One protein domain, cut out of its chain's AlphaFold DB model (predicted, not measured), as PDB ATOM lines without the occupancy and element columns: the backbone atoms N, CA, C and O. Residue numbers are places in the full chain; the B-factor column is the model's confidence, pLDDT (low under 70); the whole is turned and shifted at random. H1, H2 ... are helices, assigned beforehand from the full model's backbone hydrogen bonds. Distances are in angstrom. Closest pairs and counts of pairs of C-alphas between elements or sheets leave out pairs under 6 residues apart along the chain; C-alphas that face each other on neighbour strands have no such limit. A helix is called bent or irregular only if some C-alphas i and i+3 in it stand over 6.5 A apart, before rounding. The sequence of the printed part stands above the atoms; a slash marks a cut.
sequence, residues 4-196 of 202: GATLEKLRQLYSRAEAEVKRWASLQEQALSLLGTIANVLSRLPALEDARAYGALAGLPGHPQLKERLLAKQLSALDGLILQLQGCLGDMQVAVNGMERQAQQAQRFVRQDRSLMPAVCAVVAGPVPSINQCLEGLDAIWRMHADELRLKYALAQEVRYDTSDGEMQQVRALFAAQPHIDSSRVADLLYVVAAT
ATOM      1  N   GLY A   4      27.046  68.871  30.641       70.44
ATOM      2  CA  GLY A   4      28.181  67.982  30.948       70.44
ATOM      3  C   GLY A   4      27.919  66.483  30.749       70.44
ATOM      4  O   GLY A   4      28.689  65.802  30.078       70.44
ATOM      5  N   ALA A   5      26.816  65.958  31.293       78.31
ATOM      6  CA  ALA A   5      26.514  64.520  31.235       78.31
ATOM      7  C   ALA A   5      26.169  64.038  29.811       78.31
ATOM      8  O   ALA A   5      26.555  62.942  29.404       78.31
ATOM      9  N   THR A   6      25.468  64.874  29.043       82.69
ATOM     10  CA  THR A   6      25.102  64.611  27.644       82.69
ATOM     11  C   THR A   6      26.340  64.549  26.759       82.69
ATOM     12  O   THR A   6      26.498  63.601  25.988       82.69
ATOM     13  N   LEU A   7      27.246  65.521  26.904       81.88
ATOM     14  CA  LEU A   7      28.506  65.547  26.165       81.88
ATOM     15  C   LEU A   7      29.413  64.380  26.551       81.88
ATOM     16  O   LEU A   7      30.004  63.763  25.673       81.88
ATOM     17  N   GLU A   8      29.469  64.006  27.829       85.94
ATOM     18  CA  GLU A   8      30.248  62.847  28.266       85.94
ATOM     19  C   GLU A   8      29.738  61.541  27.645       85.94
ATOM     20  O   GLU A   8      30.516  60.715  27.167       85.94
ATOM     21  N   LYS A   9      28.417  61.369  27.567       89.12
ATOM     22  CA  LYS A   9      27.832  60.219  26.878       89.12
ATOM     23  C   LYS A   9      28.134  60.234  25.381       89.12
ATOM     24  O   LYS A   9      28.438  59.185  24.822       89.12
ATOM     25  N   LEU A  10      28.089  61.398  24.729       89.81
ATOM     26  CA  LEU A  10      28.481  61.526  23.323       89.81
ATOM     27  C   LEU A  10      29.960  61.168  23.127       89.81
ATOM     28  O   LEU A  10      30.258  60.387  22.230       89.81
ATOM     29  N   ARG A  11      30.866  61.609  24.007       89.00
ATOM     30  CA  ARG A  11      32.286  61.204  23.980       89.00
ATOM     31  C   ARG A  11      32.463  59.692  24.048       89.00
ATOM     32  O   ARG A  11      33.254  59.139  23.292       89.00
ATOM     33  N   GLN A  12      31.701  59.007  24.900       92.25
ATOM     34  CA  GLN A  12      31.736  57.541  24.977       92.25
ATOM     35  C   GLN A  12      31.262  56.864  23.683       92.25
ATOM     36  O   GLN A  12      31.754  55.795  23.330       92.25
ATOM     37  N   LEU A  13      30.301  57.456  22.972       94.44
ATOM     38  CA  LEU A  13      29.867  56.948  21.668       94.44
ATOM     39  C   LEU A  13      30.929  57.207  20.591       94.44
ATOM     40  O   LEU A  13      31.177  56.331  19.768       94.44
ATOM     41  N   TYR A  14      31.606  58.357  20.642       94.69
ATOM     42  CA  TYR A  14      32.732  58.678  19.764       94.69
ATOM     43  C   TYR A  14      33.930  57.753  19.980       94.69
ATOM     44  O   TYR A  14      34.485  57.272  19.000       94.69
ATOM     45  N   SER A  15      34.294  57.425  21.222       94.12
ATOM     46  CA  SER A  15      35.403  56.494  21.483       94.12
ATOM     47  C   SER A  15      35.109  55.079  20.978       94.12
ATOM     48  O   SER A  15      35.998  54.381  20.492       94.12
ATOM     49  N   ARG A  16      33.840  54.655  21.024       95.69
ATOM     50  CA  ARG A  16      33.395  53.400  20.403       95.69
ATOM     51  C   ARG A  16      33.431  53.474  18.880       95.69
ATOM     52  O   ARG A  16      33.893  52.529  18.254       95.69
ATOM     53  N   ALA A  17      32.978  54.579  18.288       96.06
ATOM     54  CA  ALA A  17      33.062  54.786  16.844       96.06
ATOM     55  C   ALA A  17      34.524  54.797  16.365       96.06
ATOM     56  O   ALA A  17      34.839  54.149  15.375       96.06
ATOM     57  N   GLU A  18      35.430  55.438  17.105       96.25
ATOM     58  CA  GLU A  18      36.873  55.428  16.844       96.25
ATOM     59  C   GLU A  18      37.446  54.004  16.841       96.25
ATOM     60  O   GLU A  18      38.253  53.666  15.977       96.25
ATOM     61  N   ALA A  19      37.023  53.149  17.777       97.00
ATOM     62  CA  ALA A  19      37.446  51.751  17.798       97.00
ATOM     63  C   ALA A  19      37.006  50.997  16.528       97.00
ATOM     64  O   ALA A  19      37.798  50.242  15.963       97.00
ATOM     65  N   GLU A  20      35.788  51.241  16.038       98.00
ATOM     66  CA  GLU A  20      35.308  50.654  14.779       98.00
ATOM     67  C   GLU A  20      36.039  51.233  13.555       98.00
ATOM     68  O   GLU A  20      36.334  50.493  12.620       98.00
ATOM     69  N   VAL A  21      36.403  52.523  13.562       97.31
ATOM     70  CA  VAL A  21      37.212  53.151  12.496       97.31
ATOM     71  C   VAL A  21      38.617  52.544  12.453       97.31
ATOM     72  O   VAL A  21      39.129  52.218  11.384       97.31
ATOM     73  N   LYS A  22      39.240  52.312  13.614       97.38
ATOM     74  CA  LYS A  22      40.532  51.614  13.700       97.38
ATOM     75  C   LYS A  22      40.426  50.179  13.195       97.38
ATOM     76  O   LYS A  22      41.280  49.735  12.432       97.38
ATOM     77  N   ARG A  23      39.359  49.468  13.572       97.94
ATOM     78  CA  ARG A  23      39.082  48.119  13.066       97.94
ATOM     79  C   ARG A  23      38.922  48.112  11.545       97.94
ATOM     80  O   ARG A  23      39.486  47.240  10.892       97.94
ATOM     81  N   TRP A  24      38.197  49.082  10.985       98.19
ATOM     82  CA  TRP A  24      38.068  49.254   9.539       98.19
ATOM     83  C   TRP A  24      39.431  49.401   8.857       98.19
ATOM     84  O   TRP A  24      39.678  48.717   7.868       98.19
ATOM     85  N   ALA A  25      40.333  50.228   9.395       97.31
ATOM     86  CA  ALA A  25      41.666  50.422   8.822       97.31
ATOM     87  C   ALA A  25      42.474  49.113   8.755       97.31
ATOM     88  O   ALA A  25      43.049  48.796   7.714       97.31
ATOM     89  N   SER A  26      42.452  48.300   9.816       97.94
ATOM     90  CA  SER A  26      43.118  46.989   9.810       97.94
ATOM     91  C   SER A  26      42.502  46.016   8.798       97.94
ATOM     92  O   SER A  26      43.221  45.301   8.102       97.94
ATOM     93  N   LEU A  27      41.171  45.999   8.679       98.31
ATOM     94  CA  LEU A  27      40.475  45.175   7.686       98.31
ATOM     95  C   LEU A  27      40.772  45.638   6.253       98.31
ATOM     96  O   LEU A  27      40.946  44.814   5.361       98.31
ATOM     97  N   GLN A  28      40.900  46.945   6.034       97.81
ATOM     98  CA  GLN A  28      41.279  47.518   4.747       97.81
ATOM     99  C   GLN A  28      42.680  47.057   4.314       97.81
ATOM    100  O   GLN A  28      42.866  46.662   3.162       97.81
ATOM    101  N   GLU A  29      43.662  47.050   5.218       97.88
ATOM    102  CA  GLU A  29      45.002  46.515   4.935       97.88
ATOM    103  C   GLU A  29      44.960  45.021   4.584       97.88
ATOM    104  O   GLU A  29      45.580  44.582   3.610       97.88
ATOM    105  N   GLN A  30      44.176  44.241   5.334       97.88
ATOM    106  CA  GLN A  30      43.979  42.817   5.069       97.88
ATOM    107  C   GLN A  30      43.345  42.578   3.690       97.88
ATOM    108  O   GLN A  30      43.839  41.750   2.923       97.88
ATOM    109  N   ALA A  31      42.289  43.317   3.346       97.69
ATOM    110  CA  ALA A  31      41.619  43.220   2.053       97.69
ATOM    111  C   ALA A  31      42.560  43.577   0.891       97.69
ATOM    112  O   ALA A  31      42.590  42.873  -0.118       97.69
ATOM    113  N   LEU A  32      43.391  44.616   1.039       97.81
ATOM    114  CA  LEU A  32      44.394  44.986   0.035       97.81
ATOM    115  C   LEU A  32      45.471  43.909  -0.149       97.81
ATOM    116  O   LEU A  32      45.898  43.655  -1.279       97.81
ATOM    117  N   SER A  33      45.889  43.253   0.936       97.75
ATOM    118  CA  SER A  33      46.814  42.116   0.887       97.75
ATOM    119  C   SER A  33      46.208  40.916   0.146       97.75
ATOM    120  O   SER A  33      46.848  40.329  -0.735       97.75
ATOM    121  N   LEU A  34      44.938  40.599   0.426       97.00
ATOM    122  CA  LEU A  34      44.190  39.559  -0.286       97.00
ATOM    123  C   LEU A  34      44.076  39.880  -1.778       97.00
ATOM    124  O   LEU A  34      44.435  39.045  -2.602       97.00
ATOM    125  N   LEU A  35      43.679  41.103  -2.138       96.38
ATOM    126  CA  LEU A  35      43.598  41.543  -3.535       96.38
ATOM    127  C   LEU A  35      44.953  41.488  -4.250       96.38
ATOM    128  O   LEU A  35      45.017  41.119  -5.419       96.38
ATOM    129  N   GLY A  36      46.049  41.830  -3.566       96.19
ATOM    130  CA  GLY A  36      47.397  41.681  -4.117       96.19
ATOM    131  C   GLY A  36      47.762  40.218  -4.379       96.19
ATOM    132  O   GLY A  36      48.347  39.896  -5.411       96.19
ATOM    133  N   THR A  37      47.369  39.322  -3.476       96.00
ATOM    134  CA  THR A  37      47.583  37.878  -3.634       96.00
ATOM    135  C   THR A  37      46.739  37.314  -4.776       96.00
ATOM    136  O   THR A  37      47.263  36.570  -5.601       96.00
ATOM    137  N   ILE A  38      45.472  37.723  -4.875       95.50
ATOM    138  CA  ILE A  38      44.569  37.366  -5.976       95.50
ATOM    139  C   ILE A  38      45.159  37.811  -7.317       95.50
ATOM    140  O   ILE A  38      45.289  36.990  -8.221       95.50
ATOM    141  N   ALA A  39      45.603  39.067  -7.422       94.62
ATOM    142  CA  ALA A  39      46.223  39.590  -8.639       94.62
ATOM    143  C   ALA A  39      47.441  38.761  -9.076       94.62
ATOM    144  O   ALA A  39      47.569  38.411 -10.245       94.62
ATOM    145  N   ASN A  40      48.298  38.374  -8.125       93.12
ATOM    146  CA  ASN A  40      49.466  37.535  -8.398       93.12
ATOM    147  C   ASN A  40      49.109  36.116  -8.869       93.12
ATOM    148  O   ASN A  40      49.903  35.492  -9.573       93.12
ATOM    149  N   VAL A  41      47.974  35.565  -8.430       92.50
ATOM    150  CA  VAL A  41      47.486  34.261  -8.901       92.50
ATOM    151  C   VAL A  41      46.929  34.404 -10.315       92.50
ATOM    152  O   VAL A  41      47.352  33.662 -11.201       92.50
ATOM    153  N   LEU A  42      46.058  35.393 -10.543       91.81
ATOM    154  CA  LEU A  42      45.454  35.674 -11.849       91.81
ATOM    155  C   LEU A  42      46.511  35.923 -12.928       91.81
ATOM    156  O   LEU A  42      46.449  35.324 -13.997       91.81
ATOM    157  N   SER A  43      47.549  36.710 -12.628       91.06
ATOM    158  CA  SER A  43      48.611  37.031 -13.590       91.06
ATOM    159  C   SER A  43      49.410  35.808 -14.065       91.06
ATOM    160  O   SER A  43      50.073  35.859 -15.101       91.06
ATOM    161  N   ARG A  44      49.369  34.697 -13.317       89.12
ATOM    162  CA  ARG A  44      50.063  33.446 -13.654       89.12
ATOM    163  C   ARG A  44      49.194  32.478 -14.445       89.12
ATOM    164  O   ARG A  44      49.755  31.611 -15.112       89.12
ATOM    165  N   LEU A  45      47.867  32.600 -14.380       88.44
ATOM    166  CA  LEU A  45      46.950  31.671 -15.046       88.44
ATOM    167  C   LEU A  45      47.214  31.552 -16.557       88.44
ATOM    168  O   LEU A  45      47.369  30.417 -17.007       88.44
ATOM    169  N   PRO A  46      47.418  32.642 -17.330       87.12
ATOM    170  CA  PRO A  46      47.661  32.526 -18.771       87.12
ATOM    171  C   PRO A  46      48.897  31.683 -19.120       87.12
ATOM    172  O   PRO A  46      48.886  30.907 -20.073       87.12
ATOM    173  N   ALA A  47      49.963  31.781 -18.319       85.88
ATOM    174  CA  ALA A  47      51.179  30.994 -18.527       85.88
ATOM    175  C   ALA A  47      50.972  29.500 -18.224       85.88
ATOM    176  O   ALA A  47      51.621  28.650 -18.826       85.88
ATOM    177  N   LEU A  48      50.068  29.174 -17.297       85.62
ATOM    178  CA  LEU A  48      49.688  27.796 -16.971       85.62
ATOM    179  C   LEU A  48      48.698  27.212 -17.988       85.62
ATOM    180  O   LEU A  48      48.600  25.999 -18.162       85.62
ATOM    181  N   GLU A  49      47.957  28.061 -18.688       84.69
ATOM    182  CA  GLU A  49      47.090  27.640 -19.784       84.69
ATOM    183  C   GLU A  49      47.869  27.351 -21.071       84.69
ATOM    184  O   GLU A  49      47.429  26.520 -21.875       84.69
ATOM    185  N   ASP A  50      49.048  27.948 -21.258       85.75
ATOM    186  CA  ASP A  50      49.899  27.666 -22.409       85.75
ATOM    187  C   ASP A  50      50.545  26.275 -22.301       85.75
ATOM    188  O   ASP A  50      51.486  26.038 -21.543       85.75
ATOM    189  N   ALA A  51      50.078  25.333 -23.126       77.62
ATOM    190  CA  ALA A  51      50.647  23.989 -23.198       77.62
ATOM    191  C   ALA A  51      52.139  23.992 -23.592       77.62
ATOM    192  O   ALA A  51      52.873  23.073 -23.225       77.62
ATOM    193  N   ARG A  52      52.614  25.028 -24.300       81.19
ATOM    194  CA  ARG A  52      54.026  25.175 -24.687       81.19
ATOM    195  C   ARG A  52      54.920  25.484 -23.490       81.19
ATOM    196  O   ARG A  52      56.084  25.090 -23.509       81.19
ATOM    197  N   ALA A  53      54.381  26.101 -22.436       81.75
ATOM    198  CA  ALA A  53      55.127  26.442 -21.225       81.75
ATOM    199  C   ALA A  53      55.625  25.206 -20.452       81.75
ATOM    200  O   ALA A  53      56.556  25.304 -19.654       81.75
ATOM    201  N   TYR A  54      55.047  24.028 -20.707       81.75
ATOM    202  CA  TYR A  54      55.395  22.786 -20.017       81.75
ATOM    203  C   TYR A  54      56.567  22.038 -20.668       81.75
ATOM    204  O   TYR A  54      57.220  21.244 -19.992       81.75
ATOM    205  N   GLY A  55      56.879  22.286 -21.946       82.06
ATOM    206  CA  GLY A  55      58.019  21.679 -22.643       82.06
ATOM    207  C   GLY A  55      58.148  20.165 -22.414       82.06
ATOM    208  O   GLY A  55      57.203  19.406 -22.619       82.06
ATOM    209  N   ALA A  56      59.317  19.727 -21.934       78.56
ATOM    210  CA  ALA A  56      59.594  18.319 -21.634       78.56
ATOM    211  C   ALA A  56      58.713  17.726 -20.511       78.56
ATOM    212  O   ALA A  56      58.575  16.506 -20.425       78.56
ATOM    213  N   LEU A  57      58.089  18.561 -19.669       75.50
ATOM    214  CA  LEU A  57      57.192  18.115 -18.597       75.50
ATOM    215  C   LEU A  57      55.847  17.603 -19.130       75.50
ATOM    216  O   LEU A  57      55.184  16.836 -18.436       75.50
ATOM    217  N   ALA A  58      55.450  17.988 -20.347       71.38
ATOM    218  CA  ALA A  58      54.185  17.560 -20.948       71.38
ATOM    219  C   ALA A  58      54.135  16.047 -21.246       71.38
ATOM    220  O   ALA A  58      53.054  15.470 -21.301       71.38
ATOM    221  N   GLY A  59      55.296  15.403 -21.427       68.19
ATOM    222  CA  GLY A  59      55.418  13.980 -21.765       68.19
ATOM    223  C   GLY A  59      55.923  13.086 -20.630       68.19
ATOM    224  O   GLY A  59      56.243  11.926 -20.885       68.19
ATOM    225  N   LEU A  60      56.047  13.601 -19.398       74.62
ATOM    226  CA  LEU A  60      56.598  12.842 -18.272       74.62
ATOM    227  C   LEU A  60      55.717  11.621 -17.928       74.62
ATOM    228  O   LEU A  60      54.549  11.791 -17.551       74.62
ATOM    229  N   PRO A  61      56.270  10.390 -17.978       61.12
ATOM    230  CA  PRO A  61      55.563   9.196 -17.530       61.12
ATOM    231  C   PRO A  61      55.164   9.342 -16.054       61.12
ATOM    232  O   PRO A  61      56.002   9.646 -15.209       61.12
ATOM    233  N   GLY A  62      53.879   9.147 -15.741       69.12
ATOM    234  CA  GLY A  62      53.332   9.280 -14.380       69.12
ATOM    235  C   GLY A  62      52.572  10.582 -14.093       69.12
ATOM    236  O   GLY A  62      51.893  10.668 -13.069       69.12
ATOM    237  N   HIS A  63      52.592  11.566 -15.002       71.06
ATOM    238  CA  HIS A  63      51.839  12.821 -14.856       71.06
ATOM    239  C   HIS A  63      51.014  13.204 -16.106       71.06
ATOM    240  O   HIS A  63      51.129  14.331 -16.581       71.06
ATOM    241  N   PRO A  64      50.118  12.330 -16.612       65.12
ATOM    242  CA  PRO A  64      49.390  12.541 -17.874       65.12
ATOM    243  C   PRO A  64      48.399  13.725 -17.879       65.12
ATOM    244  O   PRO A  64      47.725  13.942 -18.877       65.12
ATOM    245  N   GLN A  65      48.285  14.469 -16.772       79.44
ATOM    246  CA  GLN A  65      47.377  15.611 -16.585       79.44
ATOM    247  C   GLN A  65      48.024  16.711 -15.719       79.44
ATOM    248  O   GLN A  65      47.392  17.302 -14.838       79.44
ATOM    249  N   LEU A  66      49.344  16.909 -15.843       82.06
ATOM    250  CA  LEU A  66      50.083  17.858 -14.999       82.06
ATOM    251  C   LEU A  66      49.512  19.280 -15.101       82.06
ATOM    252  O   LEU A  66      49.356  19.951 -14.079       82.06
ATOM    253  N   LYS A  67      49.183  19.711 -16.322       84.06
ATOM    254  CA  LYS A  67      48.603  21.022 -16.611       84.06
ATOM    255  C   LYS A  67      47.259  21.194 -15.910       84.06
ATOM    256  O   LYS A  67      47.092  22.129 -15.132       84.06
ATOM    257  N   GLU A  68      46.332  20.268 -16.132       86.25
ATOM    258  CA  GLU A  68      44.975  20.302 -15.585       86.25
ATOM    259  C   GLU A  68      45.005  20.303 -14.057       86.25
ATOM    260  O   GLU A  68      44.310  21.089 -13.420       86.25
ATOM    261  N   ARG A  69      45.870  19.480 -13.451       88.19
ATOM    262  CA  ARG A  69      46.043  19.439 -11.992       88.19
ATOM    263  C   ARG A  69      46.593  20.747 -11.433       88.19
ATOM    264  O   ARG A  69      46.185  21.157 -10.346       88.19
ATOM    265  N   LEU A  70      47.531  21.383 -12.134       88.44
ATOM    266  CA  LEU A  70      48.118  22.648 -11.701       88.44
ATOM    267  C   LEU A  70      47.112  23.797 -11.822       88.44
ATOM    268  O   LEU A  70      46.961  24.555 -10.865       88.44
ATOM    269  N   LEU A  71      46.384  23.873 -12.938       88.88
ATOM    270  CA  LEU A  71      45.301  24.839 -13.139       88.88
ATOM    271  C   LEU A  71      44.200  24.667 -12.093       88.88
ATOM    272  O   LEU A  71      43.862  25.629 -11.411       88.88
ATOM    273  N   ALA A  72      43.716  23.440 -11.874       89.88
ATOM    274  CA  ALA A  72      42.706  23.158 -10.856       89.88
ATOM    275  C   ALA A  72      43.157  23.599  -9.454       89.88
ATOM    276  O   ALA A  72      42.370  24.150  -8.687       89.88
ATOM    277  N   LYS A  73      44.442  23.413  -9.121       91.38
ATOM    278  CA  LYS A  73      44.995  23.858  -7.837       91.38
ATOM    279  C   LYS A  73      45.045  25.383  -7.716       91.38
ATOM    280  O   LYS A  73      44.771  25.896  -6.634       91.38
ATOM    281  N   GLN A  74      45.399  26.100  -8.785       92.00
ATOM    282  CA  GLN A  74      45.413  27.568  -8.773       92.00
ATOM    283  C   GLN A  74      44.002  28.149  -8.703       92.00
ATOM    284  O   GLN A  74      43.771  29.049  -7.904       92.00
ATOM    285  N   LEU A  75      43.053  27.597  -9.463       91.25
ATOM    286  CA  LEU A  75      41.649  28.010  -9.412       91.25
ATOM    287  C   LEU A  75      41.043  27.749  -8.028       91.25
ATOM    288  O   LEU A  75      40.440  28.642  -7.450       91.25
ATOM    289  N   SER A  76      41.309  26.586  -7.426       92.69
ATOM    290  CA  SER A  76      40.865  26.303  -6.056       92.69
ATOM    291  C   SER A  76      41.487  27.251  -5.021       92.69
ATOM    292  O   SER A  76      40.821  27.635  -4.059       92.69
ATOM    293  N   ALA A  77      42.751  27.650  -5.202       92.31
ATOM    294  CA  ALA A  77      43.380  28.655  -4.347       92.31
ATOM    295  C   ALA A  77      42.750  30.043  -4.545       92.31
ATOM    296  O   ALA A  77      42.521  30.750  -3.566       92.31
ATOM    297  N   LEU A  78      42.445  30.412  -5.791       93.12
ATOM    298  CA  LEU A  78      41.767  31.657  -6.140       93.12
ATOM    299  C   LEU A  78      40.374  31.731  -5.503       93.12
ATOM    300  O   LEU A  78      40.077  32.723  -4.843       93.12
ATOM    301  N   ASP A  79      39.570  30.670  -5.611       93.25
ATOM    302  CA  ASP A  79      38.256  30.578  -4.963       93.25
ATOM    303  C   ASP A  79      38.370  30.784  -3.449       93.25
ATOM    304  O   ASP A  79      37.623  31.560  -2.853       93.25
ATOM    305  N   GLY A  80      39.359  30.142  -2.818       95.38
ATOM    306  CA  GLY A  80      39.636  30.315  -1.393       95.38
ATOM    307  C   GLY A  80      39.980  31.761  -1.021       95.38
ATOM    308  O   GLY A  80      39.486  32.271  -0.016       95.38
ATOM    309  N   LEU A  81      40.785  32.443  -1.837       95.69
ATOM    310  CA  LEU A  81      41.151  33.847  -1.623       95.69
ATOM    311  C   LEU A  81      39.961  34.794  -1.823       95.69
ATOM    312  O   LEU A  81      39.794  35.731  -1.043       95.69
ATOM    313  N   ILE A  82      39.116  34.547  -2.826       93.25
ATOM    314  CA  ILE A  82      37.894  35.327  -3.065       93.25
ATOM    315  C   ILE A  82      36.926  35.160  -1.888       93.25
ATOM    316  O   ILE A  82      36.395  36.150  -1.386       93.25
ATOM    317  N   LEU A  83      36.750  33.938  -1.378       95.25
ATOM    318  CA  LEU A  83      35.949  33.685  -0.175       95.25
ATOM    319  C   LEU A  83      36.513  34.406   1.057       95.25
ATOM    320  O   LEU A  83      35.754  34.974   1.842       95.25
ATOM    321  N   GLN A  84      37.837  34.435   1.226       97.19
ATOM    322  CA  GLN A  84      38.478  35.200   2.302       97.19
ATOM    323  C   GLN A  84      38.252  36.707   2.154       97.19
ATOM    324  O   GLN A  84      37.986  37.381   3.150       97.19
ATOM    325  N   LEU A  85      38.312  37.240   0.930       96.94
ATOM    326  CA  LEU A  85      38.008  38.643   0.654       96.94
ATOM    327  C   LEU A  85      36.551  38.967   1.007       96.94
ATOM    328  O   LEU A  85      36.294  39.959   1.684       96.94
ATOM    329  N   GLN A  86      35.606  38.107   0.622       96.50
ATOM    330  CA  GLN A  86      34.193  38.247   0.992       96.50
ATOM    331  C   GLN A  86      33.989  38.206   2.511       96.50
ATOM    332  O   GLN A  86      33.226  39.011   3.046       96.50
ATOM    333  N   GLY A  87      34.694  37.316   3.215       97.81
ATOM    334  CA  GLY A  87      34.699  37.268   4.679       97.81
ATOM    335  C   GLY A  87      35.206  38.573   5.298       97.81
ATOM    336  O   GLY A  87      34.547  39.136   6.167       97.81
ATOM    337  N   CYS A  88      36.315  39.108   4.779       98.00
ATOM    338  CA  CYS A  88      36.878  40.385   5.214       98.00
ATOM    339  C   CYS A  88      35.894  41.551   5.002       98.00
ATOM    340  O   CYS A  88      35.689  42.356   5.907       98.00
ATOM    341  N   LEU A  89      35.201  41.604   3.857       98.25
ATOM    342  CA  LEU A  89      34.132  42.583   3.617       98.25
ATOM    343  C   LEU A  89      32.959  42.418   4.595       98.25
ATOM    344  O   LEU A  89      32.398  43.410   5.057       98.25
ATOM    345  N   GLY A  90      32.610  41.180   4.954       98.50
ATOM    346  CA  GLY A  90      31.636  40.897   6.011       98.50
ATOM    347  C   GLY A  90      32.062  41.466   7.367       98.50
ATOM    348  O   GLY A  90      31.258  42.095   8.054       98.50
ATOM    349  N   ASP A  91      33.335  41.338   7.732       98.56
ATOM    350  CA  ASP A  91      33.876  41.955   8.947       98.56
ATOM    351  C   ASP A  91      33.874  43.491   8.875       98.56
ATOM    352  O   ASP A  91      33.600  44.155   9.881       98.56
ATOM    353  N   MET A  92      34.107  44.070   7.693       98.56
ATOM    354  CA  MET A  92      33.973  45.515   7.469       98.56
ATOM    355  C   MET A  92      32.519  45.968   7.643       98.56
ATOM    356  O   MET A  92      32.269  46.988   8.285       98.56
ATOM    357  N   GLN A  93      31.546  45.181   7.171       98.69
ATOM    358  CA  GLN A  93      30.121  45.426   7.416       98.69
ATOM    359  C   GLN A  93      29.792  45.419   8.909       98.69
ATOM    360  O   GLN A  93      29.028  46.267   9.373       98.69
ATOM    361  N   VAL A  94      30.382  44.509   9.689       98.56
ATOM    362  CA  VAL A  94      30.211  44.496  11.150       98.56
ATOM    363  C   VAL A  94      30.736  45.791  11.778       98.56
ATOM    364  O   VAL A  94      30.058  46.344  12.649       98.56
ATOM    365  N   ALA A  95      31.887  46.301  11.330       98.38
ATOM    366  CA  ALA A  95      32.437  47.571  11.810       98.38
ATOM    367  C   ALA A  95      31.531  48.764  11.452       98.38
ATOM    368  O   ALA A  95      31.180  49.562  12.326       98.38
ATOM    369  N   VAL A  96      31.050  48.840  10.204       98.62
ATOM    370  CA  VAL A  96      30.090  49.869   9.752       98.62
ATOM    371  C   VAL A  96      28.795  49.822  10.567       98.62
ATOM    372  O   VAL A  96      28.317  50.858  11.025       98.62
ATOM    373  N   ASN A  97      28.262  48.629  10.843       98.56
ATOM    374  CA  ASN A  97      27.095  48.452  11.715       98.56
ATOM    375  C   ASN A  97      27.399  48.882  13.164       98.56
ATOM    376  O   ASN A  97      26.515  49.321  13.901       98.56
ATOM    377  N   GLY A  98      28.646  48.743  13.622       98.25
ATOM    378  CA  GLY A  98      29.125  49.298  14.887       98.25
ATOM    379  C   GLY A  98      29.011  50.821  14.935       98.25
ATOM    380  O   GLY A  98      28.440  51.349  15.896       98.25
ATOM    381  N   MET A  99      29.471  51.503  13.882       98.19
ATOM    382  CA  MET A  99      29.374  52.960  13.723       98.19
ATOM    383  C   MET A  99      27.916  53.426  13.642       98.19
ATOM    384  O   MET A  99      27.521  54.335  14.376       98.19
ATOM    385  N   GLU A 100      27.093  52.751  12.833       98.44
ATOM    386  CA  GLU A 100      25.657  53.029  12.710       98.44
ATOM    387  C   GLU A 100      24.964  52.974  14.073       98.44
ATOM    388  O   GLU A 100      24.219  53.881  14.450       98.44
ATOM    389  N   ARG A 101      25.244  51.921  14.852       98.19
ATOM    390  CA  ARG A 101      24.685  51.762  16.197       98.19
ATOM    391  C   ARG A 101      25.040  52.940  17.099       98.19
ATOM    392  O   ARG A 101      24.162  53.393  17.831       98.19
ATOM    393  N   GLN A 102      26.268  53.464  17.036       96.81
ATOM    394  CA  GLN A 102      26.652  54.634  17.836       96.81
ATOM    395  C   GLN A 102      25.893  55.891  17.390       96.81
ATOM    396  O   GLN A 102      25.352  56.606  18.236       96.81
ATOM    397  N   ALA A 103      25.781  56.130  16.079       96.19
ATOM    398  CA  ALA A 103      25.044  57.265  15.524       96.19
ATOM    399  C   ALA A 103      23.552  57.220  15.907       96.19
ATOM    400  O   ALA A 103      23.003  58.185  16.449       96.19
ATOM    401  N   GLN A 104      22.898  56.069  15.729       96.56
ATOM    402  CA  GLN A 104      21.497  55.879  16.111       96.56
ATOM    403  C   GLN A 104      21.293  55.995  17.628       96.56
ATOM    404  O   GLN A 104      20.301  56.578  18.075       96.56
ATOM    405  N   GLN A 105      22.212  55.461  18.437       95.06
ATOM    406  CA  GLN A 105      22.147  55.574  19.893       95.06
ATOM    407  C   GLN A 105      22.244  57.034  20.346       95.06
ATOM    408  O   GLN A 105      21.489  57.439  21.234       95.06
ATOM    409  N   ALA A 106      23.114  57.826  19.718       92.75
ATOM    410  CA  ALA A 106      23.254  59.249  19.998       92.75
ATOM    411  C   ALA A 106      21.955  60.009  19.683       92.75
ATOM    412  O   ALA A 106      21.429  60.725  20.537       92.75
ATOM    413  N   GLN A 107      21.370  59.778  18.502       92.81
ATOM    414  CA  GLN A 107      20.107  60.408  18.103       92.81
ATOM    415  C   GLN A 107      18.946  60.026  19.031       92.81
ATOM    416  O   GLN A 107      18.169  60.889  19.441       92.81
ATOM    417  N   ARG A 108      18.813  58.739  19.386       92.12
ATOM    418  CA  ARG A 108      17.758  58.262  20.297       92.12
ATOM    419  C   ARG A 108      17.896  58.877  21.681       92.12
ATOM    420  O   ARG A 108      16.898  59.311  22.244       92.12
ATOM    421  N   PHE A 109      19.119  58.936  22.202       89.19
ATOM    422  CA  PHE A 109      19.398  59.533  23.501       89.19
ATOM    423  C   PHE A 109      18.975  61.005  23.552       89.19
ATOM    424  O   PHE A 109      18.242  61.380  24.460       89.19
ATOM    425  N   VAL A 110      19.357  61.806  22.552       87.94
ATOM    426  CA  VAL A 110      18.999  63.232  22.505       87.94
ATOM    427  C   VAL A 110      17.491  63.431  22.346       87.94
ATOM    428  O   VAL A 110      16.912  64.265  23.028       87.94
ATOM    429  N   ARG A 111      16.822  62.628  21.506       87.25
ATOM    430  CA  ARG A 111      15.363  62.717  21.305       87.25
ATOM    431  C   ARG A 111      14.545  62.342  22.544       87.25
ATOM    432  O   ARG A 111      13.422  62.816  22.690       87.25
ATOM    433  N   GLN A 112      15.059  61.452  23.391       87.50
ATOM    434  CA  GLN A 112      14.363  60.993  24.598       87.50
ATOM    435  C   GLN A 112      14.496  61.972  25.769       87.50
ATOM    436  O   GLN A 112      13.649  61.970  26.664       87.50
ATOM    437  N   ASP A 113      15.528  62.814  25.768       85.31
ATOM    438  CA  ASP A 113      15.735  63.811  26.806       85.31
ATOM    439  C   ASP A 113      14.910  65.075  26.517       85.31
ATOM    440  O   ASP A 113      15.249  65.903  25.673       85.31
ATOM    441  N   ARG A 114      13.811  65.245  27.260       80.38
ATOM    442  CA  ARG A 114      12.906  66.400  27.121       80.38
ATOM    443  C   ARG A 114      13.575  67.743  27.437       80.38
ATOM    444  O   ARG A 114      13.021  68.779  27.079       80.38
ATOM    445  N   SER A 115      14.732  67.742  28.104       81.00
ATOM    446  CA  SER A 115      15.497  68.959  28.392       81.00
ATOM    447  C   SER A 115      16.345  69.437  27.206       81.00
ATOM    448  O   SER A 115      16.754  70.600  27.170       81.00
ATOM    449  N   LEU A 116      16.569  68.574  26.208       80.06
ATOM    450  CA  LEU A 116      17.378  68.841  25.021       80.06
ATOM    451  C   LEU A 116      16.508  69.333  23.858       80.06
ATOM    452  O   LEU A 116      16.349  68.676  22.830       80.06
ATOM    453  N   MET A 117      15.924  70.522  24.022       80.81
ATOM    454  CA  MET A 117      15.201  71.172  22.924       80.81
ATOM    455  C   MET A 117      16.156  71.529  21.768       80.81
ATOM    456  O   MET A 117      17.326  71.822  22.022       80.81
ATOM    457  N   PRO A 118      15.678  71.608  20.509       79.12
ATOM    458  CA  PRO A 118      16.529  71.901  19.348       79.12
ATOM    459  C   PRO A 118      17.395  73.158  19.505       79.12
ATOM    460  O   PRO A 118      18.568  73.149  19.140       79.12
ATOM    461  N   ALA A 119      16.840  74.211  20.115       79.25
ATOM    462  CA  ALA A 119      17.563  75.446  20.399       79.25
ATOM    463  C   ALA A 119      18.742  75.237  21.364       79.25
ATOM    464  O   ALA A 119      19.777  75.863  21.186       79.25
ATOM    465  N   VAL A 120      18.612  74.336  22.347       78.50
ATOM    466  CA  VAL A 120      19.669  73.989  23.314       78.50
ATOM    467  C   VAL A 120      20.760  73.157  22.641       78.50
ATOM    468  O   VAL A 120      21.941  73.399  22.867       78.50
ATOM    469  N   CYS A 121      20.380  72.214  21.778       79.25
ATOM    470  CA  CYS A 121      21.328  71.360  21.059       79.25
ATOM    471  C   CYS A 121      22.157  72.106  20.008       79.25
ATOM    472  O   CYS A 121      23.226  71.623  19.639       79.25
ATOM    473  N   ALA A 122      21.667  73.255  19.535       80.00
ATOM    474  CA  ALA A 122      22.346  74.121  18.577       80.00
ATOM    475  C   ALA A 122      23.319  75.121  19.229       80.00
ATOM    476  O   ALA A 122      24.091  75.762  18.518       80.00
ATOM    477  N   VAL A 123      23.296  75.280  20.560       80.00
ATOM    478  CA  VAL A 123      24.192  76.220  21.243       80.00
ATOM    479  C   VAL A 123      25.629  75.713  21.166       80.00
ATOM    480  O   VAL A 123      25.943  74.619  21.634       80.00
ATOM    481  N   VAL A 124      26.508  76.549  20.620       74.88
ATOM    482  CA  VAL A 124      27.960  76.380  20.707       74.88
ATOM    483  C   VAL A 124      28.446  77.140  21.938       74.88
ATOM    484  O   VAL A 124      28.176  78.333  22.082       74.88
ATOM    485  N   ALA A 125      29.151  76.456  22.838       65.50
ATOM    486  CA  ALA A 125      29.721  77.051  24.043       65.50
ATOM    487  C   ALA A 125      31.254  76.954  23.993       65.50
ATOM    488  O   ALA A 125      31.847  75.974  24.440       65.50
ATOM    489  N   GLY A 126      31.905  77.980  23.437       67.06
ATOM    490  CA  GLY A 126      33.367  78.028  23.327       67.06
ATOM    491  C   GLY A 126      33.929  76.969  22.359       67.06
ATOM    492  O   GLY A 126      33.300  76.715  21.335       67.06
ATOM    493  N   PRO A 127      35.095  76.348  22.639       70.25
ATOM    494  CA  PRO A 127      35.708  75.348  21.754       70.25
ATOM    495  C   PRO A 127      34.959  74.004  21.728       70.25
ATOM    496  O   PRO A 127      35.375  73.088  21.026       70.25
ATOM    497  N   VAL A 128      33.881  73.861  22.510       74.25
ATOM    498  CA  VAL A 128      33.098  72.628  22.634       74.25
ATOM    499  C   VAL A 128      32.086  72.537  21.485       74.25
ATOM    500  O   VAL A 128      31.293  73.470  21.318       74.25
ATOM    501  N   PRO A 129      32.061  71.433  20.710       80.94
ATOM    502  CA  PRO A 129      31.053  71.241  19.676       80.94
ATOM    503  C   PRO A 129      29.653  71.216  20.294       80.94
ATOM    504  O   PRO A 129      29.429  70.679  21.383       80.94
ATOM    505  N   SER A 130      28.689  71.770  19.570       87.56
ATOM    506  CA  SER A 130      27.278  71.633  19.921       87.56
ATOM    507  C   SER A 130      26.831  70.168  19.837       87.56
ATOM    508  O   SER A 130      27.432  69.342  19.142       87.56
ATOM    509  N   ILE A 131      25.730  69.829  20.511       87.69
ATOM    510  CA  ILE A 131      25.159  68.475  20.451       87.69
ATOM    511  C   ILE A 131      24.800  68.110  19.006       87.69
ATOM    512  O   ILE A 131      25.070  66.988  18.587       87.69
ATOM    513  N   ASN A 132      24.250  69.049  18.228       88.56
ATOM    514  CA  ASN A 132      23.922  68.809  16.821       88.56
ATOM    515  C   ASN A 132      25.167  68.473  15.995       88.56
ATOM    516  O   ASN A 132      25.157  67.477  15.281       88.56
ATOM    517  N   GLN A 133      26.262  69.219  16.169       89.88
ATOM    518  CA  GLN A 133      27.531  68.918  15.498       89.88
ATOM    519  C   GLN A 133      28.070  67.535  15.889       89.88
ATOM    520  O   GLN A 133      28.548  66.794  15.032       89.88
ATOM    521  N   CYS A 134      27.941  67.136  17.158       90.75
ATOM    522  CA  CYS A 134      28.310  65.790  17.600       90.75
ATOM    523  C   CYS A 134      27.445  64.702  16.940       90.75
ATOM    524  O   CYS A 134      27.969  63.653  16.565       90.75
ATOM    525  N   LEU A 135      26.135  64.922  16.797       92.75
ATOM    526  CA  LEU A 135      25.239  63.978  16.123       92.75
ATOM    527  C   LEU A 135      25.562  63.862  14.630       92.75
ATOM    528  O   LEU A 135      25.663  62.752  14.112       92.75
ATOM    529  N   GLU A 136      25.755  64.999  13.964       93.25
ATOM    530  CA  GLU A 136      26.129  65.076  12.549       93.25
ATOM    531  C   GLU A 136      27.482  64.416  12.284       93.25
ATOM    532  O   GLU A 136      27.634  63.725  11.281       93.25
ATOM    533  N   GLY A 137      28.452  64.561  13.189       94.44
ATOM    534  CA  GLY A 137      29.760  63.926  13.053       94.44
ATOM    535  C   GLY A 137      29.703  62.395  13.105       94.44
ATOM    536  O   GLY A 137      30.299  61.742  12.251       94.44
ATOM    537  N   LEU A 138      28.936  61.805  14.032       95.38
ATOM    538  CA  LEU A 138      28.749  60.343  14.082       95.38
ATOM    539  C   LEU A 138      28.031  59.823  12.834       95.38
ATOM    540  O   LEU A 138      28.407  58.780  12.301       95.38
ATOM    541  N   ASP A 139      27.015  60.553  12.365       96.62
ATOM    542  CA  ASP A 139      26.288  60.209  11.142       96.62
ATOM    543  C   ASP A 139      27.203  60.295   9.912       96.62
ATOM    544  O   ASP A 139      27.212  59.386   9.086       96.62
ATOM    545  N   ALA A 140      28.040  61.333   9.827       96.94
ATOM    546  CA  ALA A 140      29.009  61.504   8.751       96.94
ATOM    547  C   ALA A 140      30.055  60.382   8.731       96.94
ATOM    548  O   ALA A 140      30.312  59.823   7.666       96.94
ATOM    549  N   ILE A 141      30.627  60.018   9.887       97.50
ATOM    550  CA  ILE A 141      31.579  58.900   9.995       97.50
ATOM    551  C   ILE A 141      30.931  57.618   9.477       97.50
ATOM    552  O   ILE A 141      31.492  56.969   8.595       97.50
ATOM    553  N   TRP A 142      29.744  57.272   9.975       98.19
ATOM    554  CA  TRP A 142      29.036  56.073   9.532       98.19
ATOM    555  C   TRP A 142      28.756  56.090   8.023       98.19
ATOM    556  O   TRP A 142      29.075  55.116   7.341       98.19
ATOM    557  N   ARG A 143      28.207  57.185   7.487       98.25
ATOM    558  CA  ARG A 143      27.849  57.296   6.065       98.25
ATOM    559  C   ARG A 143      29.050  57.158   5.140       98.25
ATOM    560  O   ARG A 143      28.974  56.373   4.203       98.25
ATOM    561  N   MET A 144      30.160  57.838   5.441       98.38
ATOM    562  CA  MET A 144      31.396  57.728   4.652       98.38
ATOM    563  C   MET A 144      31.860  56.270   4.537       98.38
ATOM    564  O   MET A 144      32.156  55.796   3.443       98.38
ATOM    565  N   HIS A 145      31.854  55.526   5.648       98.50
ATOM    566  CA  HIS A 145      32.271  54.122   5.645       98.50
ATOM    567  C   HIS A 145      31.223  53.193   5.015       98.50
ATOM    568  O   HIS A 145      31.587  52.205   4.381       98.50
ATOM    569  N   ALA A 146      29.929  53.493   5.148       98.56
ATOM    570  CA  ALA A 146      28.864  52.723   4.509       98.56
ATOM    571  C   ALA A 146      28.889  52.862   2.979       98.56
ATOM    572  O   ALA A 146      28.745  51.865   2.271       98.56
ATOM    573  N   ASP A 147      29.094  54.075   2.467       98.38
ATOM    574  CA  ASP A 147      29.208  54.337   1.031       98.38
ATOM    575  C   ASP A 147      30.486  53.721   0.457       98.38
ATOM    576  O   ASP A 147      30.445  53.055  -0.579       98.38
ATOM    577  N   GLU A 148      31.597  53.823   1.186       98.56
ATOM    578  CA  GLU A 148      32.832  53.150   0.804       98.56
ATOM    579  C   GLU A 148      32.673  51.626   0.776       98.56
ATOM    580  O   GLU A 148      33.116  50.969  -0.165       98.56
ATOM    581  N   LEU A 149      32.000  51.038   1.768       98.56
ATOM    582  CA  LEU A 149      31.772  49.597   1.807       98.56
ATOM    583  C   LEU A 149      30.933  49.115   0.618       98.56
ATOM    584  O   LEU A 149      31.225  48.062   0.051       98.56
ATOM    585  N   ARG A 150      29.923  49.887   0.198       98.38
ATOM    586  CA  ARG A 150      29.128  49.582  -1.004       98.38
ATOM    587  C   ARG A 150      30.002  49.540  -2.252       98.38
ATOM    588  O   ARG A 150      29.886  48.596  -3.032       98.38
ATOM    589  N   LEU A 151      30.901  50.515  -2.413       97.94
ATOM    590  CA  LEU A 151      31.873  50.514  -3.506       97.94
ATOM    591  C   LEU A 151      32.778  49.278  -3.433       97.94
ATOM    592  O   LEU A 151      32.968  48.601  -4.438       97.94
ATOM    593  N   LYS A 152      33.300  48.942  -2.250       98.12
ATOM    594  CA  LYS A 152      34.167  47.770  -2.059       98.12
ATOM    595  C   LYS A 152      33.472  46.454  -2.405       98.12
ATOM    596  O   LYS A 152      34.092  45.604  -3.037       98.12
ATOM    597  N   TYR A 153      32.196  46.298  -2.052       97.94
ATOM    598  CA  TYR A 153      31.402  45.143  -2.478       97.94
ATOM    599  C   TYR A 153      31.245  45.081  -3.998       97.94
ATOM    600  O   TYR A 153      31.436  44.009  -4.567       97.94
ATOM    601  N   ALA A 154      30.946  46.206  -4.654       96.88
ATOM    602  CA  ALA A 154      30.842  46.256  -6.112       96.88
ATOM    603  C   ALA A 154      32.177  45.894  -6.787       96.88
ATOM    604  O   ALA A 154      32.215  45.043  -7.666       96.88
ATOM    605  N   LEU A 155      33.292  46.453  -6.309       95.88
ATOM    606  CA  LEU A 155      34.631  46.139  -6.818       95.88
ATOM    607  C   LEU A 155      35.006  44.665  -6.623       95.88
ATOM    608  O   LEU A 155      35.608  44.064  -7.505       95.88
ATOM    609  N   ALA A 156      34.647  44.068  -5.485       94.69
ATOM    610  CA  ALA A 156      34.923  42.659  -5.228       94.69
ATOM    611  C   ALA A 156      34.113  41.712  -6.129       94.69
ATOM    612  O   ALA A 156      34.569  40.602  -6.383       94.69
ATOM    613  N   GLN A 157      32.950  42.137  -6.633       92.44
ATOM    614  CA  GLN A 157      32.176  41.371  -7.619       92.44
ATOM    615  C   GLN A 157      32.830  41.368  -9.008       92.44
ATOM    616  O   GLN A 157      32.618  40.430  -9.774       92.44
ATOM    617  N   GLU A 158      33.660  42.367  -9.319       92.00
ATOM    618  CA  GLU A 158      34.408  42.418 -10.581       92.00
ATOM    619  C   GLU A 158      35.646  41.512 -10.593       92.00
ATOM    620  O   GLU A 158      36.208  41.253 -11.656       92.00
ATOM    621  N   VAL A 159      36.056  40.990  -9.433       91.31
ATOM    622  CA  VAL A 159      37.170  40.043  -9.316       91.31
ATOM    623  C   VAL A 159      36.694  38.643  -9.709       91.31
ATOM    624  O   VAL A 159      36.057  37.934  -8.929       91.31
ATOM    625  N   ARG A 160      37.024  38.245 -10.934       86.88
ATOM    626  CA  ARG A 160      36.702  36.966 -11.572       86.88
ATOM    627  C   ARG A 160      37.984  36.271 -12.042       86.88
ATOM    628  O   ARG A 160      39.067  36.848 -12.026       86.88
ATOM    629  N   TYR A 161      37.873  35.006 -12.445       83.12
ATOM    630  CA  TYR A 161      39.023  34.223 -12.920       83.12
ATOM    631  C   TYR A 161      39.578  34.715 -14.267       83.12
ATOM    632  O   TYR A 161      40.738  34.460 -14.578       83.12
ATOM    633  N   ASP A 162      38.752  35.407 -15.051       85.19
ATOM    634  CA  ASP A 162      39.066  35.988 -16.355       85.19
ATOM    635  C   ASP A 162      39.389  37.488 -16.283       85.19
ATOM    636  O   ASP A 162      39.648  38.109 -17.314       85.19
ATOM    637  N   THR A 163      39.415  38.073 -15.079       89.25
ATOM    638  CA  THR A 163      39.800  39.473 -14.882       89.25
ATOM    639  C   THR A 163      41.238  39.685 -15.346       89.25
ATOM    640  O   THR A 163      42.175  39.040 -14.867       89.25
ATOM    641  N   SER A 164      41.421  40.623 -16.271       89.81
ATOM    642  CA  SER A 164      42.738  40.968 -16.799       89.81
ATOM    643  C   SER A 164      43.615  41.651 -15.746       89.81
ATOM    644  O   SER A 164      43.126  42.261 -14.793       89.81
ATOM    645  N   ASP A 165      44.935  41.622 -15.947       90.62
ATOM    646  CA  ASP A 165      45.871  42.313 -15.048       90.62
ATOM    647  C   ASP A 165      45.575  43.824 -14.961       90.62
ATOM    648  O   ASP A 165      45.609  44.406 -13.879       90.62
ATOM    649  N   GLY A 166      45.191  44.449 -16.079       92.56
ATOM    650  CA  GLY A 166      44.814  45.865 -16.118       92.56
ATOM    651  C   GLY A 166      43.557  46.177 -15.300       92.56
ATOM    652  O   GLY A 166      43.558  47.119 -14.508       92.56
ATOM    653  N   GLU A 167      42.504  45.368 -15.435       93.56
ATOM    654  CA  GLU A 167      41.283  45.502 -14.627       93.56
ATOM    655  C   GLU A 167      41.576  45.256 -13.144       93.56
ATOM    656  O   GLU A 167      41.141  46.019 -12.284       93.56
ATOM    657  N   MET A 168      42.392  44.249 -12.833       94.88
ATOM    658  CA  MET A 168      42.781  43.938 -11.462       94.88
ATOM    659  C   MET A 168      43.582  45.080 -10.815       94.88
ATOM    660  O   MET A 168      43.384  45.399  -9.639       94.88
ATOM    661  N   GLN A 169      44.466  45.738 -11.570       94.19
ATOM    662  CA  GLN A 169      45.179  46.935 -11.117       94.19
ATOM    663  C   GLN A 169      44.217  48.094 -10.831       94.19
ATOM    664  O   GLN A 169      44.363  48.759  -9.805       94.19
ATOM    665  N   GLN A 170      43.210  48.308 -11.683       95.19
ATOM    666  CA  GLN A 170      42.185  49.334 -11.468       95.19
ATOM    667  C   GLN A 170      41.337  49.041 -10.229       95.19
ATOM    668  O   GLN A 170      41.162  49.927  -9.392       95.19
ATOM    669  N   VAL A 171      40.879  47.795 -10.062       95.69
ATOM    670  CA  VAL A 171      40.149  47.347  -8.867       95.69
ATOM    671  C   VAL A 171      40.967  47.643  -7.615       95.69
ATOM    672  O   VAL A 171      40.463  48.276  -6.691       95.69
ATOM    673  N   ARG A 172      42.251  47.267  -7.591       95.75
ATOM    674  CA  ARG A 172      43.143  47.530  -6.450       95.75
ATOM    675  C   ARG A 172      43.340  49.017  -6.183       95.75
ATOM    676  O   ARG A 172      43.317  49.421  -5.022       95.75
ATOM    677  N   ALA A 173      43.531  49.821  -7.226       96.19
ATOM    678  CA  ALA A 173      43.717  51.262  -7.094       96.19
ATOM    679  C   ALA A 173      42.473  51.934  -6.495       96.19
ATOM    680  O   ALA A 173      42.592  52.689  -5.530       96.19
ATOM    681  N   LEU A 174      41.281  51.600  -6.998       95.69
ATOM    682  CA  LEU A 174      40.014  52.111  -6.467       95.69
ATOM    683  C   LEU A 174      39.772  51.634  -5.033       95.69
ATOM    684  O   LEU A 174      39.391  52.428  -4.176       95.69
ATOM    685  N   PHE A 175      40.064  50.363  -4.745       96.44
ATOM    686  CA  PHE A 175      39.924  49.806  -3.403       96.44
ATOM    687  C   PHE A 175      40.846  50.505  -2.394       96.44
ATOM    688  O   PHE A 175      40.455  50.689  -1.242       96.44
ATOM    689  N   ALA A 176      42.054  50.898  -2.809       97.00
ATOM    690  CA  ALA A 176      43.023  51.607  -1.975       97.00
ATOM    691  C   ALA A 176      42.691  53.096  -1.791       97.00
ATOM    692  O   ALA A 176      42.937  53.636  -0.714       97.00
ATOM    693  N   ALA A 177      42.126  53.745  -2.812       96.69
ATOM    694  CA  ALA A 177      41.869  55.185  -2.819       96.69
ATOM    695  C   ALA A 177      40.821  55.638  -1.789       96.69
ATOM    696  O   ALA A 177      40.887  56.777  -1.340       96.69
ATOM    697  N   GLN A 178      39.881  54.764  -1.415       95.25
ATOM    698  CA  GLN A 178      38.793  55.052  -0.469       95.25
ATOM    699  C   GLN A 178      38.072  56.391  -0.733       95.25
ATOM    700  O   GLN A 178      38.008  57.240   0.157       95.25
ATOM    701  N   PRO A 179      37.535  56.617  -1.948       95.94
ATOM    702  CA  PRO A 179      37.064  57.934  -2.385       95.94
ATOM    703  C   PRO A 179      35.922  58.521  -1.544       95.94
ATOM    704  O   PRO A 179      35.724  59.735  -1.565       95.94
ATOM    705  N   HIS A 180      35.168  57.696  -0.812       97.25
ATOM    706  CA  HIS A 180      34.089  58.179   0.058       97.25
ATOM    707  C   HIS A 180      34.559  58.526   1.478       97.25
ATOM    708  O   HIS A 180      33.780  59.085   2.250       97.25
ATOM    709  N   ILE A 181      35.805  58.205   1.839       96.94
ATOM    710  CA  ILE A 181      36.362  58.468   3.168       96.94
ATOM    711  C   ILE A 181      37.328  59.647   3.088       96.94
ATOM    712  O   ILE A 181      38.456  59.534   2.614       96.94
ATOM    713  N   ASP A 182      36.903  60.776   3.647       95.69
ATOM    714  CA  ASP A 182      37.804  61.884   3.952       95.69
ATOM    715  C   ASP A 182      38.490  61.621   5.302       95.69
ATOM    716  O   ASP A 182      37.947  61.908   6.372       95.69
ATOM    717  N   SER A 183      39.691  61.040   5.252       92.12
ATOM    718  CA  SER A 183      40.471  60.685   6.444       92.12
ATOM    719  C   SER A 183      40.789  61.886   7.339       92.12
ATOM    720  O   SER A 183      40.816  61.732   8.561       92.12
ATOM    721  N   SER A 184      40.998  63.076   6.759       92.88
ATOM    722  CA  SER A 184      41.238  64.298   7.538       92.88
ATOM    723  C   SER A 184      39.987  64.661   8.317       92.88
ATOM    724  O   SER A 184      40.035  64.832   9.531       92.88
ATOM    725  N   ARG A 185      38.837  64.675   7.642       92.81
ATOM    726  CA  ARG A 185      37.558  64.980   8.279       92.81
ATOM    727  C   ARG A 185      37.189  63.971   9.360       92.81
ATOM    728  O   ARG A 185      36.685  64.369  10.405       92.81
ATOM    729  N   VAL A 186      37.418  62.676   9.139       93.25
ATOM    730  CA  VAL A 186      37.194  61.652  10.174       93.25
ATOM    731  C   VAL A 186      38.072  61.934  11.395       93.25
ATOM    732  O   VAL A 186      37.561  61.924  12.515       93.25
ATOM    733  N   ALA A 187      39.357  62.237  11.195       92.06
ATOM    734  CA  ALA A 187      40.266  62.580  12.286       92.06
ATOM    735  C   ALA A 187      39.821  63.847  13.033       92.06
ATOM    736  O   ALA A 187      39.785  63.839  14.263       92.06
ATOM    737  N   ASP A 188      39.401  64.890  12.314       90.06
ATOM    738  CA  ASP A 188      38.909  66.141  12.898       90.06
ATOM    739  C   ASP A 188      37.656  65.911  13.751       90.06
ATOM    740  O   ASP A 188      37.580  66.369  14.891       90.06
ATOM    741  N   LEU A 189      36.684  65.148  13.239       90.62
ATOM    742  CA  LEU A 189      35.453  64.817  13.963       90.62
ATOM    743  C   LEU A 189      35.738  64.039  15.255       90.62
ATOM    744  O   LEU A 189      35.123  64.313  16.287       90.62
ATOM    745  N   LEU A 190      36.681  63.095  15.216       88.94
ATOM    746  CA  LEU A 190      37.103  62.341  16.398       88.94
ATOM    747  C   LEU A 190      37.877  63.229  17.392       88.94
ATOM    748  O   LEU A 190      37.649  63.151  18.601       88.94
ATOM    749  N   TYR A 191      38.744  64.113  16.892       84.38
ATOM    750  CA  TYR A 191      39.575  65.001  17.706       84.38
ATOM    751  C   TYR A 191      38.759  66.065  18.445       84.38
ATOM    752  O   TYR A 191      38.951  66.256  19.645       84.38
ATOM    753  N   VAL A 192      37.819  66.731  17.768       74.50
ATOM    754  CA  VAL A 192      36.996  67.814  18.343       74.50
ATOM    755  C   VAL A 192      36.218  67.339  19.580       74.50
ATOM    756  O   VAL A 192      36.050  68.079  20.553       74.50
ATOM    757  N   VAL A 193      35.792  66.077  19.598       72.50
ATOM    758  CA  VAL A 193      35.071  65.491  20.736       72.50
ATOM    759  C   VAL A 193      36.017  65.057  21.864       72.50
ATOM    760  O   VAL A 193      35.672  65.197  23.039       72.50
ATOM    761  N   ALA A 194      37.225  64.592  21.531       69.75
ATOM    762  CA  ALA A 194      38.245  64.203  22.507       69.75
ATOM    763  C   ALA A 194      38.909  65.410  23.203       69.75
ATOM    764  O   ALA A 194      39.097  65.398  24.419       69.75
ATOM    765  N   ALA A 195      39.226  66.471  22.457       62.66
ATOM    766  CA  ALA A 195      39.952  67.650  22.940       62.66
ATOM    767  C   ALA A 195      39.121  68.568  23.853       62.66
ATOM    768  O   ALA A 195      39.661  69.439  24.530       62.66
ATOM    769  N   THR A 196      37.804  68.381  23.891       63.00
ATOM    770  CA  THR A 196      36.871  69.251  24.619       63.00
ATOM    771  C   THR A 196      36.487  68.708  25.992       63.00
ATOM    772  O   THR A 196      35.527  69.186  26.593       63.00
TER     773      THR A 196
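AT A GLANCE: This is residues 4 to 196 of the 202 residues of an uncharacterized protein of Chlorella sorokiniana (UniProt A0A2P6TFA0). A long, slender bundle of helices forms a rod: H1 and H4, the two longest, run side by side in opposite ways, H6 lies along them, and the shorter H7 and H8, one after the other, fill the fourth place. Beyond the H6 and H7 hairpin, the small H2 packs on residues 67 to 74 of H4, H3 meets H4 at residues 66 to 67 alone, and residues 59 to 65 stick out; little H5 lies at the opposite end of the rod. The 193 printed residues hold eight named helices, H1 to H8 in chain order, and no named strand: the class is all helix. The whole is only just loose, close to extended, with a radius of gyration of the C-alphas of 24.1 A and spans of 85 by 24 by 23 A.

HOW THE PARTS SIT: H1, residues 4 to 42, touches H4, residues 66 to 112, at a shallow tilt of 12 degrees, opposite ways; their closest C-alphas, those of Glu 20 and Ala 95, are 5.2 A apart. H2, residues 45 to 49, touches residues 67 to 74 of H4, with C-alphas 48 and 71 closest at 6.5 A. H3, residues 51 to 59, touches residues 66 to 67 of H4 at a steep tilt of 50 degrees, C-alphas 58 and 66 being closest at 7.2 A. H5, residues 118 to 121, is close to but not clearly touching H6, residues 131 to 157; C-alphas 121 and 131 are closest at 4.8 A. H6 touches residues 85 to 107 of H4 at a shallow tilt of 16 degrees, opposite ways, with C-alphas 138 and 103 closest at 5.0 A. H6 and H7, residues 165 to 177, form a helical hairpin, with C-alphas 155 and 171 closest at 6.0 A. H7 touches residues 32 to 42 of H1, C-alphas 168 and 39 being closest at 6.2 A. H8, residues 183 to 194, touches residues 11 to 18 of H1, with C-alphas 193 and 11 closest at 6.1 A. H4 is apart from H7 and H8. Every O i to N i+4 pair is within hydrogen-bond range in H1, H2, H4, H6 and H7, against 7 of 8 in H8 and 0 of 5 in H3, where 4 of 6 O i to N i+3 pairs are; H5 is too short for an i+4 pair.

IN THESE COORDINATES: H1 begins at C-alpha 4, (28.181, 67.982, 30.948), and measures 56.3 A; H4 measures 68.6 A and H6 39.6 A. H2, H3 and H5 measure 6.2, 11.2 and 5.1 A; H3 is irregular, C-alphas 53 and 56 being 9.3 A apart. H7 measures 18.2 A, and H8, 16.6 A, ends at C-alpha 194, (38.245, 64.203, 22.507).

THE WHOLE: The C-alphas farthest apart, those of Pro 61 and Ser 115, are 85.4 A apart. The printed part has no cut and no long link. The mean pLDDT of the printed part is 89.9; residues 59, 61 to 62, 64, 125 to 126 and 194 to 196 are under 70.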